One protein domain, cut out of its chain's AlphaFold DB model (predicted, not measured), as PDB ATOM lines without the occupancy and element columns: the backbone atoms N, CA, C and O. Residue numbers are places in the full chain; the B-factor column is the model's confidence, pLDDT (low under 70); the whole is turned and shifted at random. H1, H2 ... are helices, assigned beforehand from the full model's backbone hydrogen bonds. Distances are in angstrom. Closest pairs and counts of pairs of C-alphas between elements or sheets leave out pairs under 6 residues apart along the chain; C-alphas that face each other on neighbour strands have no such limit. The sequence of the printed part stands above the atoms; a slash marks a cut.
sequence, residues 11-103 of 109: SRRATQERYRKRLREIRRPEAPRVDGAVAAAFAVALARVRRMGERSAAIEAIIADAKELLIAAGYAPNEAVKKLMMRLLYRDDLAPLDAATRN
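What this domain is: This is residues 11 to 103 of the 109 residues of an uncharacterized protein of Rhizobium sp. N4311 (UniProt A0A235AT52). A long helix, H2, runs through the middle of this model, and the second half of the printed part gathers round it: H3 and H4 make a V-shaped helical hairpin whose open end is toward H2, with the end of H4 packing on residues 39 to 46 of H2, and H5 crosses H2 about perpendicularly at residues 40 to 44. Before H2, H1 is a separate arm that packs on no other helix, and residues 11 to 18 and 21 to 27 stick out freely. The printed part has 93 residues with five named helices, H1, H2, H3, H4 and H5 in that order, and no named strand; the class is all helix. The whole is loose, with a radius of gyration of the C-alphas of 16.5 A, and flat, spanning 50 by 39 by 21 A along its three main axes.

How they stand to each other: H1, residues 11 to 25, touches no helix, and its residues 11 to 18 and 21 to 25 stand free. H2, residues 31 to 51, is the longest helix by residues, and H1 and H2 are apart. H3, residues 57 to 72, is close to H2 but not clearly touching it; their closest C-alphas, those of Leu 46 and Ile 59, are 7.1 A apart. H2 and H3 run opposite ways at a steep tilt of 40 degrees. H4, residues 77 to 88, touches H3 and forms a helical hairpin with it, two helices that follow each other and run opposite ways, here at a steep tilt of 45 degrees. Their closest C-alphas are those of Ile 71 and Pro 77, 5.9 A apart, and H3 touches H4 with residues 66 to 71 alone. H4 also touches H2, about perpendicular at 78 degrees, with residues 87 to 88 alone meeting residues 39 to 46 of H2; the closest C-alphas are those of Ala 43 and Leu 88, 4.6 A apart. H5, residues 94 to 102, touches H2 and is about perpendicular to it at 89 degrees. Here H2 touches with residues 40 to 44 alone, and the closest C-alphas are those of Val 44 and Asp 98, 5.7 A apart. H5 is apart from H1, H3 and H4, and H1 is apart from H3 and H4 too. The helix packing is mostly crossed: of the 3 pairs of helices that touch, 0 are at a shallow tilt. In H1, H2, H3, H4 and H5 every O i to N i+4 pair is within hydrogen-bond range.

Where its parts are: H1 begins at C-alpha 11, at (267.601, 263.094, 282.493), and is 21.3 A long from first to last C-alpha, ending at residue 25. H2 runs from Ala 31 to Arg 51 over 30.4 A, with C-alpha 31 at (284.286, 274.973, 287.013). H3 covers Ala 57 to Ala 72 and 22.2 A, and H4 covers Pro 77 to Leu 88 and 16.3 A. H5, from Leu 94 to Arg 102, is 12.3 A long and ends at C-alpha 102, at (301.715, 281.968, 302.100).

The domain as a whole: The two C-alphas farthest apart are those of Ser 11 and Gly 53, 52.7 A. Without the stretches that stand free, the body has 78 residues and spans 42 by 39 by 21 A, with a radius of gyration of 13.8 A. The printed part has no cut, and the links from H1 to H2, H2 to H3, H3 to H4 and H4 to H5 are tight. The mean pLDDT of the printed part is 90.0; residues 11 to 12 and residue 103 are under 70, and H1 has a mean of 78.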
ATOM      1  N   SER A  11     266.546 263.651 283.356       66.12
ATOM      2  CA  SER A  11     267.601 263.094 282.493       66.12
ATOM      3  C   SER A  11     268.878 263.942 282.519       66.12
ATOM      4  O   SER A  11     269.972 263.426 282.738       66.12
ATOM      5  N   ARG A  12     268.750 265.271 282.403       69.50
ATOM      6  CA  ARG A  12     269.878 266.217 282.511       69.50
ATOM      7  C   ARG A  12     270.525 266.177 283.895       69.50
ATOM      8  O   ARG A  12     271.744 266.299 283.997       69.50
ATOM      9  N   ARG A  13     269.728 265.977 284.948       71.19
ATOM     10  CA  ARG A  13     270.215 265.859 286.325       71.19
ATOM     11  C   ARG A  13     271.034 264.587 286.523       71.19
ATOM     12  O   ARG A  13     272.151 264.680 287.018       71.19
ATOM     13  N   ALA A  14     270.527 263.442 286.068       75.69
ATOM     14  CA  ALA A  14     271.241 262.169 286.131       75.69
ATOM     15  C   ALA A  14     272.565 262.225 285.349       75.69
ATOM     16  O   ALA A  14     273.599 261.774 285.839       75.69
ATOM     17  N   THR A  15     272.570 262.852 284.168       77.19
ATOM     18  CA  THR A  15     273.798 263.083 283.390       77.19
ATOM     19  C   THR A  15     274.782 263.985 284.133       77.19
ATOM     20  O   THR A  15     275.971 263.675 284.198       77.19
ATOM     21  N   GLN A  16     274.310 265.075 284.745       78.56
ATOM     22  CA  GLN A  16     275.160 265.982 285.516       78.56
ATOM     23  C   GLN A  16     275.724 265.311 286.778       78.56
ATOM     24  O   GLN A  16     276.884 265.526 287.119       78.56
ATOM     25  N   GLU A  17     274.944 264.469 287.451       81.88
ATOM     26  CA  GLU A  17     275.392 263.684 288.604       81.88
ATOM     27  C   GLU A  17     276.458 262.654 288.207       81.88
ATOM     28  O   GLU A  17     277.496 262.578 288.867       81.88
ATOM     29  N   ARG A  18     276.275 261.939 287.087       81.25
ATOM     30  CA  ARG A  18     277.294 261.027 286.529       81.25
ATOM     31  C   ARG A  18     278.576 261.765 286.145       81.25
ATOM     32  O   ARG A  18     279.666 261.310 286.480       81.25
ATOM     33  N   TYR A  19     278.452 262.923 285.497       79.69
ATOM     34  CA  TYR A  19     279.590 263.771 285.143       79.69
ATOM     35  C   TYR A  19     280.363 264.230 286.386       79.69
ATOM     36  O   TYR A  19     281.578 264.063 286.455       79.69
ATOM     37  N   ARG A  20     279.662 264.725 287.415       78.12
ATOM     38  CA  ARG A  20     280.280 265.115 288.691       78.12
ATOM     39  C   ARG A  20     280.938 263.941 289.408       78.12
ATOM     40  O   ARG A  20     282.025 264.111 289.953       78.12
ATOM     41  N   LYS A  21     280.314 262.758 289.402       80.69
ATOM     42  CA  LYS A  21     280.896 261.540 289.983       80.69
ATOM     43  C   LYS A  21     282.218 261.190 289.296       80.69
ATOM     44  O   LYS A  21     283.227 261.065 289.982       80.69
ATOM     45  N   ARG A  22     282.235 261.172 287.957       83.56
ATOM     46  CA  ARG A  22     283.452 260.936 287.167       83.56
ATOM     47  C   ARG A  22     284.545 261.957 287.483       83.56
ATOM     48  O   ARG A  22     285.692 261.572 287.669       83.56
ATOM     49  N   LEU A  23     284.204 263.246 287.576       81.12
ATOM     50  CA  LEU A  23     285.170 264.292 287.932       81.12
ATOM     51  C   LEU A  23     285.786 264.074 289.320       81.12
ATOM     52  O   LEU A  23     286.990 264.263 289.481       81.12
ATOM     53  N   ARG A  24     284.991 263.643 290.307       79.00
ATOM     54  CA  ARG A  24     285.490 263.328 291.655       79.00
ATOM     55  C   ARG A  24     286.429 262.128 291.657       79.00
ATOM     56  O   ARG A  24     287.464 262.195 292.313       79.00
ATOM     57  N   GLU A  25     286.097 261.075 290.912       83.75
ATOM     58  CA  GLU A  25     286.931 259.870 290.786       83.75
ATOM     59  C   GLU A  25     288.317 260.204 290.222       83.75
ATOM     60  O   GLU A  25     289.326 259.772 290.772       83.75
ATOM     61  N   ILE A  26     288.383 261.063 289.199       87.81
ATOM     62  CA  ILE A  26     289.655 261.513 288.609       87.81
ATOM     63  C   ILE A  26     290.263 262.740 289.310       87.81
ATOM     64  O   ILE A  26     291.211 263.332 288.798       87.81
ATOM     65  N   ARG A  27     289.702 263.170 290.452       82.44
ATOM     66  CA  ARG A  27     290.118 264.359 291.225       82.44
ATOM     67  C   ARG A  27     290.210 265.658 290.408       82.44
ATOM     68  O   ARG A  27     290.981 266.557 290.740       82.44
ATOM     69  N   ARG A  28     289.405 265.796 289.353       86.25
ATOM     70  CA  ARG A  28     289.374 266.997 288.508       86.25
ATOM     71  C   ARG A  28     288.402 268.031 289.092       86.25
ATOM     72  O   ARG A  28     287.255 267.683 289.381       86.25
ATOM     73  N   PRO A  29     288.809 269.303 289.250       83.06
ATOM     74  CA  PRO A  29     287.923 270.333 289.778       83.06
ATOM     75  C   PRO A  29     286.786 270.656 288.798       83.06
ATOM     76  O   PRO A  29     286.983 270.740 287.587       83.06
ATOM     77  N   GLU A  30     285.587 270.871 289.339       85.69
ATOM     78  CA  GLU A  30     284.459 271.445 288.596       85.69
ATOM     79  C   GLU A  30     284.679 272.954 288.379       85.69
ATOM     80  O   GLU A  30     285.271 273.608 289.238       85.69
ATOM     81  N   ALA A  31     284.141 273.536 287.299       86.44
ATOM     82  CA  ALA A  31     284.286 274.973 287.013       86.44
ATOM     83  C   ALA A  31     283.931 275.889 288.211       86.44
ATOM     84  O   ALA A  31     284.778 276.692 288.591       86.44
ATOM     85  N   PRO A  32     282.818 275.680 288.954       86.12
ATOM     86  CA  PRO A  32     282.515 276.508 290.127       86.12
ATOM     87  C   PRO A  32     283.560 276.420 291.250       86.12
ATOM     88  O   PRO A  32     283.674 277.328 292.075       86.12
ATOM     89  N   ARG A  33     284.315 275.312 291.327       88.38
ATOM     90  CA  ARG A  33     285.426 275.167 292.279       88.38
ATOM     91  C   ARG A  33     286.633 275.986 291.838       88.38
ATOM     92  O   ARG A  33     287.275 276.577 292.700       88.38
ATOM     93  N   VAL A  34     286.897 276.048 290.535       91.88
ATOM     94  CA  VAL A  34     287.946 276.898 289.959       91.88
ATOM     95  C   VAL A  34     287.608 278.369 290.191       91.88
ATOM     96  O   VAL A  34     288.395 279.069 290.823       91.88
ATOM     97  N   ASP A  35     286.403 278.806 289.822       92.00
ATOM     98  CA  ASP A  35     285.955 280.193 290.016       92.00
ATOM     99  C   ASP A  35     285.992 280.590 291.500       92.00
ATOM    100  O   ASP A  35     286.426 281.679 291.879       92.00
ATOM    101  N   GLY A  36     285.586 279.663 292.375       91.69
ATOM    102  CA  GLY A  36     285.658 279.844 293.819       91.69
ATOM    103  C   GLY A  36     287.085 280.014 294.343       91.69
ATOM    104  O   GLY A  36     287.295 280.847 295.230       91.69
ATOM    105  N   ALA A  37     288.045 279.258 293.804       93.62
ATOM    106  CA  ALA A  37     289.457 279.358 294.160       93.62
ATOM    107  C   ALA A  37     290.085 280.663 293.650       93.62
ATOM    108  O   ALA A  37     290.809 281.314 294.401       93.62
ATOM    109  N   VAL A  38     289.757 281.086 292.425       93.94
ATOM    110  CA  VAL A  38     290.204 282.372 291.862       93.94
ATOM    111  C   VAL A  38     289.693 283.534 292.714       93.94
ATOM    112  O   VAL A  38     290.481 284.364 293.163       93.94
ATOM    113  N   ALA A  39     288.396 283.554 293.036       94.00
ATOM    114  CA  ALA A  39     287.815 284.593 293.885       94.00
ATOM    115  C   ALA A  39     288.431 284.618 295.298       94.00
ATOM    116  O   ALA A  39     288.612 285.683 295.883       94.00
ATOM    117  N   ALA A  40     288.760 283.448 295.857       95.25
ATOM    118  CA  ALA A  40     289.441 283.340 297.145       95.25
ATOM    119  C   ALA A  40     290.868 283.910 297.094       95.25
ATOM    120  O   ALA A  40     291.243 284.696 297.961       95.25
ATOM    121  N   ALA A  41     291.646 283.558 296.068       94.81
ATOM    122  CA  ALA A  41     292.997 284.078 295.880       94.81
ATOM    123  C   ALA A  41     292.999 285.603 295.689       94.81
ATOM    124  O   ALA A  41     293.813 286.297 296.299       94.81
ATOM    125  N   PHE A  42     292.050 286.133 294.914       95.38
ATOM    126  CA  PHE A  42     291.897 287.574 294.722       95.38
ATOM    127  C   PHE A  42     291.558 288.298 296.033       95.38
ATOM    128  O   PHE A  42     292.178 289.310 296.354       95.38
ATOM    129  N   ALA A  43     290.636 287.754 296.837       95.75
ATOM    130  CA  ALA A  43     290.310 288.303 298.156       95.75
ATOM    131  C   ALA A  43     291.536 288.340 299.087       95.75
ATOM    132  O   ALA A  43     291.765 289.338 299.770       95.75
ATOM    133  N   VAL A  44     292.367 287.290 299.077       95.62
ATOM    134  CA  VAL A  44     293.629 287.256 299.836       95.62
ATOM    135  C   VAL A  44     294.600 288.338 299.352       95.62
ATOM    136  O   VAL A  44     295.182 289.040 300.180       95.62
ATOM    137  N   ALA A  45     294.769 288.505 298.037       93.50
ATOM    138  CA  ALA A  45     295.639 289.538 297.472       93.50
ATOM    139  C   ALA A  45     295.173 290.948 297.874       93.50
ATOM    140  O   ALA A  45     295.961 291.729 298.409       93.50
ATOM    141  N   LEU A  46     293.878 291.233 297.725       94.62
ATOM    142  CA  LEU A  46     293.267 292.493 298.150       94.62
ATOM    143  C   LEU A  46     293.462 292.744 299.655       94.62
ATOM    144  O   LEU A  46     293.827 293.847 300.058       94.62
ATOM    145  N   ALA A  47     293.278 291.724 300.495       93.62
ATOM    146  CA  ALA A  47     293.483 291.839 301.937       93.62
ATOM    147  C   ALA A  47     294.950 292.089 302.329       93.62
ATOM    148  O   ALA A  47     295.214 292.728 303.346       93.62
ATOM    149  N   ARG A  48     295.920 291.588 301.555       92.94
ATOM    150  CA  ARG A  48     297.349 291.884 301.759       92.94
ATOM    151  C   ARG A  48     297.660 293.337 301.412       92.94
ATOM    152  O   ARG A  48     298.195 294.032 302.265       92.94
ATOM    153  N   VAL A  49     297.235 293.804 300.236       92.94
ATOM    154  CA  VAL A  49     297.418 295.201 299.793       92.94
ATOM    155  C   VAL A  49     296.828 296.181 300.810       92.94
ATOM    156  O   VAL A  49     297.521 297.073 301.292       92.94
ATOM    157  N   ARG A  50     295.585 295.948 301.249       90.81
ATOM    158  CA  ARG A  50     294.927 296.810 302.245       90.81
ATOM    159  C   ARG A  50     295.631 296.824 303.602       90.81
ATOM    160  O   ARG A  50     295.655 297.867 304.246       90.81
ATOM    161  N   ARG A  51     296.198 295.696 304.049       91.44
ATOM    162  CA  ARG A  51     296.954 295.633 305.315       91.44
ATOM    163  C   ARG A  51     298.256 296.424 305.272       91.44
ATOM    164  O   ARG A  51     298.679 296.906 306.313       91.44
ATOM    165  N   MET A  52     298.860 296.566 304.095       91.38
ATOM    166  CA  MET A  52     300.045 297.404 303.892       91.38
ATOM    167  C   MET A  52     299.690 298.895 303.771       91.38
ATOM    168  O   MET A  52     300.578 299.724 303.634       91.38
ATOM    169  N   GLY A  53     298.399 299.254 303.816       89.88
ATOM    170  CA  GLY A  53     297.938 300.624 303.579       89.88
ATOM    171  C   GLY A  53     298.056 301.060 302.116       89.88
ATOM    172  O   GLY A  53     297.853 302.231 301.804       89.88
ATOM    173  N   GLU A  54     298.364 300.128 301.216       90.94
ATOM    174  CA  GLU A  54     298.562 300.399 299.800       90.94
ATOM    175  C   GLU A  54     297.239 300.393 299.031       90.94
ATOM    176  O   GLU A  54     296.222 299.827 299.451       90.94
ATOM    177  N   ARG A  55     297.276 301.004 297.846       88.69
ATOM    178  CA  ARG A  55     296.233 300.886 296.828       88.69
ATOM    179  C   ARG A  55     296.832 300.292 295.570       88.69
ATOM    180  O   ARG A  55     297.980 300.558 295.231       88.69
ATOM    181  N   SER A  56     296.031 299.508 294.863       92.69
ATOM    182  CA  SER A  56     296.420 298.937 293.580       92.69
ATOM    183  C   SER A  56     295.364 299.291 292.550       92.69
ATOM    184  O   SER A  56     294.266 298.735 292.570       92.69
ATOM    185  N   ALA A  57     295.719 300.191 291.629       94.19
ATOM    186  CA  ALA A  57     294.842 300.600 290.535       94.19
ATOM    187  C   ALA A  57     294.372 299.395 289.700       94.19
ATOM    188  O   ALA A  57     293.224 299.347 289.276       94.19
ATOM    189  N   ALA A  58     295.226 298.380 289.530       94.38
ATOM    190  CA  ALA A  58     294.867 297.148 288.833       94.38
ATOM    191  C   ALA A  58     293.783 296.348 289.577       94.38
ATOM    192  O   ALA A  58     292.829 295.878 288.963       94.38
ATOM    193  N   ILE A  59     293.893 296.208 290.903       92.94
ATOM    194  CA  ILE A  59     292.876 295.518 291.712       92.94
ATOM    195  C   ILE A  59     291.559 296.302 291.702       92.94
ATOM    196  O   ILE A  59     290.493 295.701 291.580       92.94
ATOM    197  N   GLU A  60     291.623 297.629 291.805       93.06
ATOM    198  CA  GLU A  60     290.445 298.499 291.746       93.06
ATOM    199  C   GLU A  60     289.740 298.415 290.383       93.06
ATOM    200  O   GLU A  60     288.518 298.259 290.347       93.06
ATOM    201  N   ALA A  61     290.497 298.412 289.280       96.00
ATOM    202  CA  ALA A  61     289.964 298.219 287.932       96.00
ATOM    203  C   ALA A  61     289.263 296.861 287.789       96.00
ATOM    204  O   ALA A  61     288.117 296.809 287.355       96.00
ATOM    205  N   ILE A  62     289.875 295.770 288.265       95.31
ATOM    206  CA  ILE A  62     289.253 294.435 288.224       95.31
ATOM    207  C   ILE A  62     287.931 294.404 289.009       95.31
ATOM    208  O   ILE A  62     286.968 293.767 288.580       95.31
ATOM    209  N   ILE A  63     287.855 295.082 290.158       94.69
ATOM    210  CA  ILE A  63     286.613 295.175 290.942       94.69
ATOM    211  C   ILE A  63     285.544 295.967 290.179       94.69
ATOM    212  O   ILE A  63     284.375 295.567 290.182       94.69
ATOM    213  N   ALA A  64     285.929 297.071 289.533       95.50
ATOM    214  CA  ALA A  64     285.028 297.876 288.716       95.50
ATOM    215  C   ALA A  64     284.495 297.072 287.519       95.50
ATOM    216  O   ALA A  64     283.279 296.974 287.353       95.50
ATOM    217  N   ASP A  65     285.374 296.404 286.774       97.38
ATOM    218  CA  ASP A  65     285.014 295.573 285.624       97.38
ATOM    219  C   ASP A  65     284.107 294.408 286.033       97.38
ATOM    220  O   ASP A  65     283.093 294.145 285.391       97.38
ATOM    221  N   ALA A  66     284.404 293.736 287.151       96.25
ATOM    222  CA  ALA A  66     283.560 292.658 287.666       96.25
ATOM    223  C   ALA A  66     282.134 293.138 287.988       96.25
ATOM    224  O   ALA A  66     281.164 292.413 287.755       96.25
ATOM    225  N   LYS A  67     281.993 294.361 288.510       96.69
ATOM    226  CA  LYS A  67     280.687 294.983 288.755       96.69
ATOM    227  C   LYS A  67     279.966 295.276 287.433       96.69
ATOM    228  O   LYS A  67     278.795 294.918 287.314       96.69
ATOM    229  N   GLU A  68     280.643 295.863 286.446       97.81
ATOM    230  CA  GLU A  68     280.041 296.157 285.136       97.81
ATOM    231  C   GLU A  68     279.621 294.880 284.391       97.81
ATOM    232  O   GLU A  68     278.527 294.825 283.836       97.81
ATOM    233  N   LEU A  69     280.409 293.803 284.467       97.81
ATOM    234  CA  LEU A  69     280.051 292.503 283.886       97.81
ATOM    235  C   LEU A  69     278.775 291.908 284.505       97.81
ATOM    236  O   LEU A  69     277.962 291.312 283.799       97.81
ATOM    237  N   LEU A  70     278.565 292.078 285.815       96.69
ATOM    238  CA  LEU A  70     277.330 291.645 286.476       96.69
ATOM    239  C   LEU A  70     276.126 292.492 286.040       96.69
ATOM    240  O   LEU A  70     275.045 291.950 285.813       96.69
ATOM    241  N   ILE A  71     276.305 293.803 285.891       96.62
ATOM    242  CA  ILE A  71     275.242 294.697 285.417       96.62
ATOM    243  C   ILE A  71     274.884 294.369 283.961       96.62
ATOM    244  O   ILE A  71     273.707 294.208 283.644       96.62
ATOM    245  N   ALA A  72     275.884 294.168 283.101       96.94
ATOM    246  CA  ALA A  72     275.699 293.760 281.708       96.94
ATOM    247  C   ALA A  72     274.993 292.398 281.576       96.94
ATOM    248  O   ALA A  72     274.236 292.177 280.635       96.94
ATOM    249  N   ALA A  73     275.179 291.498 282.548       96.31
ATOM    250  CA  ALA A  73     274.453 290.230 282.634       96.31
ATOM    251  C   ALA A  73     272.995 290.372 283.130       96.31
ATOM    252  O   ALA A  73     272.293 289.366 283.258       96.31
ATOM    253  N   GLY A  74     272.528 291.595 283.409       97.25
ATOM    254  CA  GLY A  74     271.151 291.904 283.801       97.25
ATOM    255  C   GLY A  74     270.883 291.864 285.308       97.25
ATOM    256  O   GLY A  74     269.721 291.880 285.718       97.25
ATOM    257  N   TYR A  75     271.917 291.795 286.153       97.38
ATOM    258  CA  TYR A  75     271.739 291.844 287.606       97.38
ATOM    259  C   TYR A  75     271.571 293.284 288.106       97.38
ATOM    260  O   TYR A  75     272.230 294.209 287.637       97.38
ATOM    261  N   ALA A  76     270.717 293.470 289.119       96.75
ATOM    262  CA  ALA A  76     270.512 294.775 289.742       96.75
ATOM    263  C   ALA A  76     271.830 295.308 290.353       96.75
ATOM    264  O   ALA A  76     272.460 294.573 291.123       96.75
ATOM    265  N   PRO A  77     272.223 296.575 290.100       94.56
ATOM    266  CA  PRO A  77     273.515 297.115 290.537       94.56
ATOM    267  C   PRO A  77     273.792 296.946 292.035       94.56
ATOM    268  O   PRO A  77     274.869 296.495 292.423       94.56
ATOM    269  N   ASN A  78     272.800 297.225 292.886       95.44
ATOM    270  CA  ASN A  78     272.948 297.119 294.341       95.44
ATOM    271  C   ASN A  78     273.206 295.674 294.794       95.44
ATOM    272  O   ASN A  78     274.059 295.429 295.647       95.44
ATOM    273  N   GLU A  79     272.510 294.705 294.196       95.50
ATOM    274  CA  GLU A  79     272.705 293.285 294.504       95.50
ATOM    275  C   GLU A  79     274.038 292.767 293.953       95.50
ATOM    276  O   GLU A  79     274.732 292.016 294.642       95.50
ATOM    277  N   ALA A  80     274.439 293.211 292.758       94.31
ATOM    278  CA  ALA A  80     275.731 292.882 292.165       94.31
ATOM    279  C   ALA A  80     276.891 293.359 293.053       94.31
ATOM    280  O   ALA A  80     277.743 292.552 293.436       94.31
ATOM    281  N   VAL A  81     276.879 294.634 293.462       94.00
ATOM    282  CA  VAL A  81     277.892 295.206 294.364       94.00
ATOM    283  C   VAL A  81     277.906 294.467 295.697       94.00
ATOM    284  O   VAL A  81     278.965 294.031 296.146       94.00
ATOM    285  N   LYS A  82     276.743 294.264 296.323       94.56
ATOM    286  CA  LYS A  82     276.646 293.566 297.611       94.56
ATOM    287  C   LYS A  82     277.231 292.156 297.536       94.56
ATOM    288  O   LYS A  82     278.029 291.773 298.392       94.56
ATOM    289  N   LYS A  83     276.861 291.375 296.517       94.38
ATOM    290  CA  LYS A  83     277.357 290.002 296.324       94.38
ATOM    291  C   LYS A  83     278.854 289.973 296.031       94.38
ATOM    292  O   LYS A  83     279.546 289.125 296.594       94.38
ATOM    293  N   LEU A  84     279.351 290.908 295.222       94.44
ATOM    294  CA  LEU A  84     280.775 291.045 294.933       94.44
ATOM    295  C   LEU A  84     281.564 291.390 296.204       94.44
ATOM    296  O   LEU A  84     282.509 290.686 296.545       94.44
ATOM    297  N   MET A  85     281.130 292.393 296.972       92.50
ATOM    298  CA  MET A  85     281.804 292.801 298.210       92.50
ATOM    299  C   MET A  85     281.784 291.708 299.280       92.50
ATOM    300  O   MET A  85     282.807 291.473 299.917       92.50
ATOM    301  N   MET A  86     280.679 290.970 299.445       92.81
ATOM    302  CA  MET A  86     280.664 289.791 300.328       92.81
ATOM    303  C   MET A  86     281.709 288.755 299.918       92.81
ATOM    304  O   MET A  86     282.336 288.128 300.768       92.81
ATOM    305  N   ARG A  87     281.932 288.583 298.611       91.56
ATOM    306  CA  ARG A  87     282.892 287.605 298.104       91.56
ATOM    307  C   ARG A  87     284.344 288.045 298.253       91.56
ATOM    308  O   ARG A  87     285.206 287.170 298.329       91.56
ATOM    309  N   LEU A  88     284.604 289.351 298.270       92.25
ATOM    310  CA  LEU A  88     285.952 289.920 298.259       92.25
ATOM    311  C   LEU A  88     286.425 290.433 299.622       92.25
ATOM    312  O   LEU A  88     287.606 290.311 299.929       92.25
ATOM    313  N   LEU A  89     285.528 291.008 300.425       87.81
ATOM    314  CA  LEU A  89     285.873 291.734 301.652       87.81
ATOM    315  C   LEU A  89     285.393 291.048 302.930       87.81
ATOM    316  O   LEU A  89     286.072 291.129 303.946       87.81
ATOM    317  N   TYR A  90     284.246 290.372 302.884       88.25
ATOM    318  CA  TYR A  90     283.577 289.826 304.072       88.25
ATOM    319  C   TYR A  90     283.623 288.295 304.093       88.25
ATOM    320  O   TYR A  90     282.612 287.626 304.285       88.25
ATOM    321  N   ARG A  91     284.802 287.734 303.814       90.69
ATOM    322  CA  ARG A  91     285.022 286.287 303.814       90.69
ATOM    323  C   ARG A  91     285.405 285.792 305.205       90.69
ATOM    324  O   ARG A  91     286.498 286.092 305.676       90.69
ATOM    325  N   ASP A  92     284.572 284.941 305.790       90.94
ATOM    326  CA  ASP A  92     284.862 284.314 307.090       90.94
ATOM    327  C   ASP A  92     286.063 283.350 307.023       90.94
ATOM    328  O   ASP A  92     286.768 283.133 308.004       90.94
ATOM    329  N   ASP A  93     286.342 282.797 305.838       93.44
ATOM    330  CA  ASP A  93     287.451 281.872 305.579       93.44
ATOM    331  C   ASP A  93     288.753 282.573 305.143       93.44
ATOM    332  O   ASP A  93     289.699 281.910 304.715       93.44
ATOM    333  N   LEU A  94     288.848 283.905 305.246       93.19
ATOM    334  CA  LEU A  94     289.993 284.660 304.722       93.19
ATOM    335  C   LEU A  94     291.320 284.299 305.405       93.19
ATOM    336  O   LEU A  94     292.326 284.105 304.723       93.19
ATOM    337  N   ALA A  95     291.331 284.192 306.735       91.88
ATOM    338  CA  ALA A  95     292.532 283.860 307.501       91.88
ATOM    339  C   ALA A  95     293.122 282.479 307.130       91.88
ATOM    340  O   ALA A  95     294.306 282.423 306.781       91.88
ATOM    341  N   PRO A  96     292.344 281.373 307.121       93.62
ATOM    342  CA  PRO A  96     292.878 280.079 306.699       93.62
ATOM    343  C   PRO A  96     293.296 280.049 305.218       93.62
ATOM    344  O   PRO A  96     294.277 279.388 304.879       93.62
ATOM    345  N   LEU A  97     292.624 280.792 304.329       93.25
ATOM    346  CA  LEU A  97     293.029 280.913 302.920       93.25
ATOM    347  C   LEU A  97     294.359 281.660 302.741       93.25
ATOM    348  O   LEU A  97     295.201 281.262 301.930       93.25
ATOM    349  N   ASP A  98     294.569 282.739 303.494       93.62
ATOM    350  CA  ASP A  98     295.826 283.489 303.483       93.62
ATOM    351  C   ASP A  98     296.985 282.604 303.970       93.62
ATOM    352  O   ASP A  98     298.015 282.521 303.303       93.62
ATOM    353  N   ALA A  99     296.787 281.847 305.054       91.69
ATOM    354  CA  ALA A  99     297.776 280.886 305.547       91.69
ATOM    355  C   ALA A  99     298.125 279.812 304.495       91.69
ATOM    356  O   ALA A  99     299.298 279.601 304.183       91.69
ATOM    357  N   ALA A 100     297.117 279.200 303.862       91.06
ATOM    358  CA  ALA A 100     297.306 278.161 302.843       91.06
ATOM    359  C   ALA A 100     298.027 278.645 301.568       91.06
ATOM    360  O   ALA A 100     298.545 277.839 300.789       91.06
ATOM    361  N   THR A 101     298.045 279.957 301.315       90.25
ATOM    362  CA  THR A 101     298.690 280.551 300.133       90.25
ATOM    363  C   THR A 101     300.060 281.159 300.434       90.25
ATOM    364  O   THR A 101     300.867 281.262 299.514       90.25
ATOM    365  N   ARG A 102     300.370 281.511 301.691       82.44
ATOM    366  CA  ARG A 102     301.715 281.968 302.100       82.44
ATOM    367  C   ARG A 102     302.769 280.875 301.996       82.44
ATOM    368  O   ARG A 102     303.853 281.130 301.480       82.44
ATOM    369  N   ASN A 103     302.421 279.651 302.391       63.38
ATOM    370  CA  ASN A 103     303.350 278.514 302.393       63.38
ATOM    371  C   ASN A 103     303.870 278.132 300.994       63.38
ATOM    372  O   ASN A 103     304.812 277.359 300.888       63.38
TER     373      ASN A 103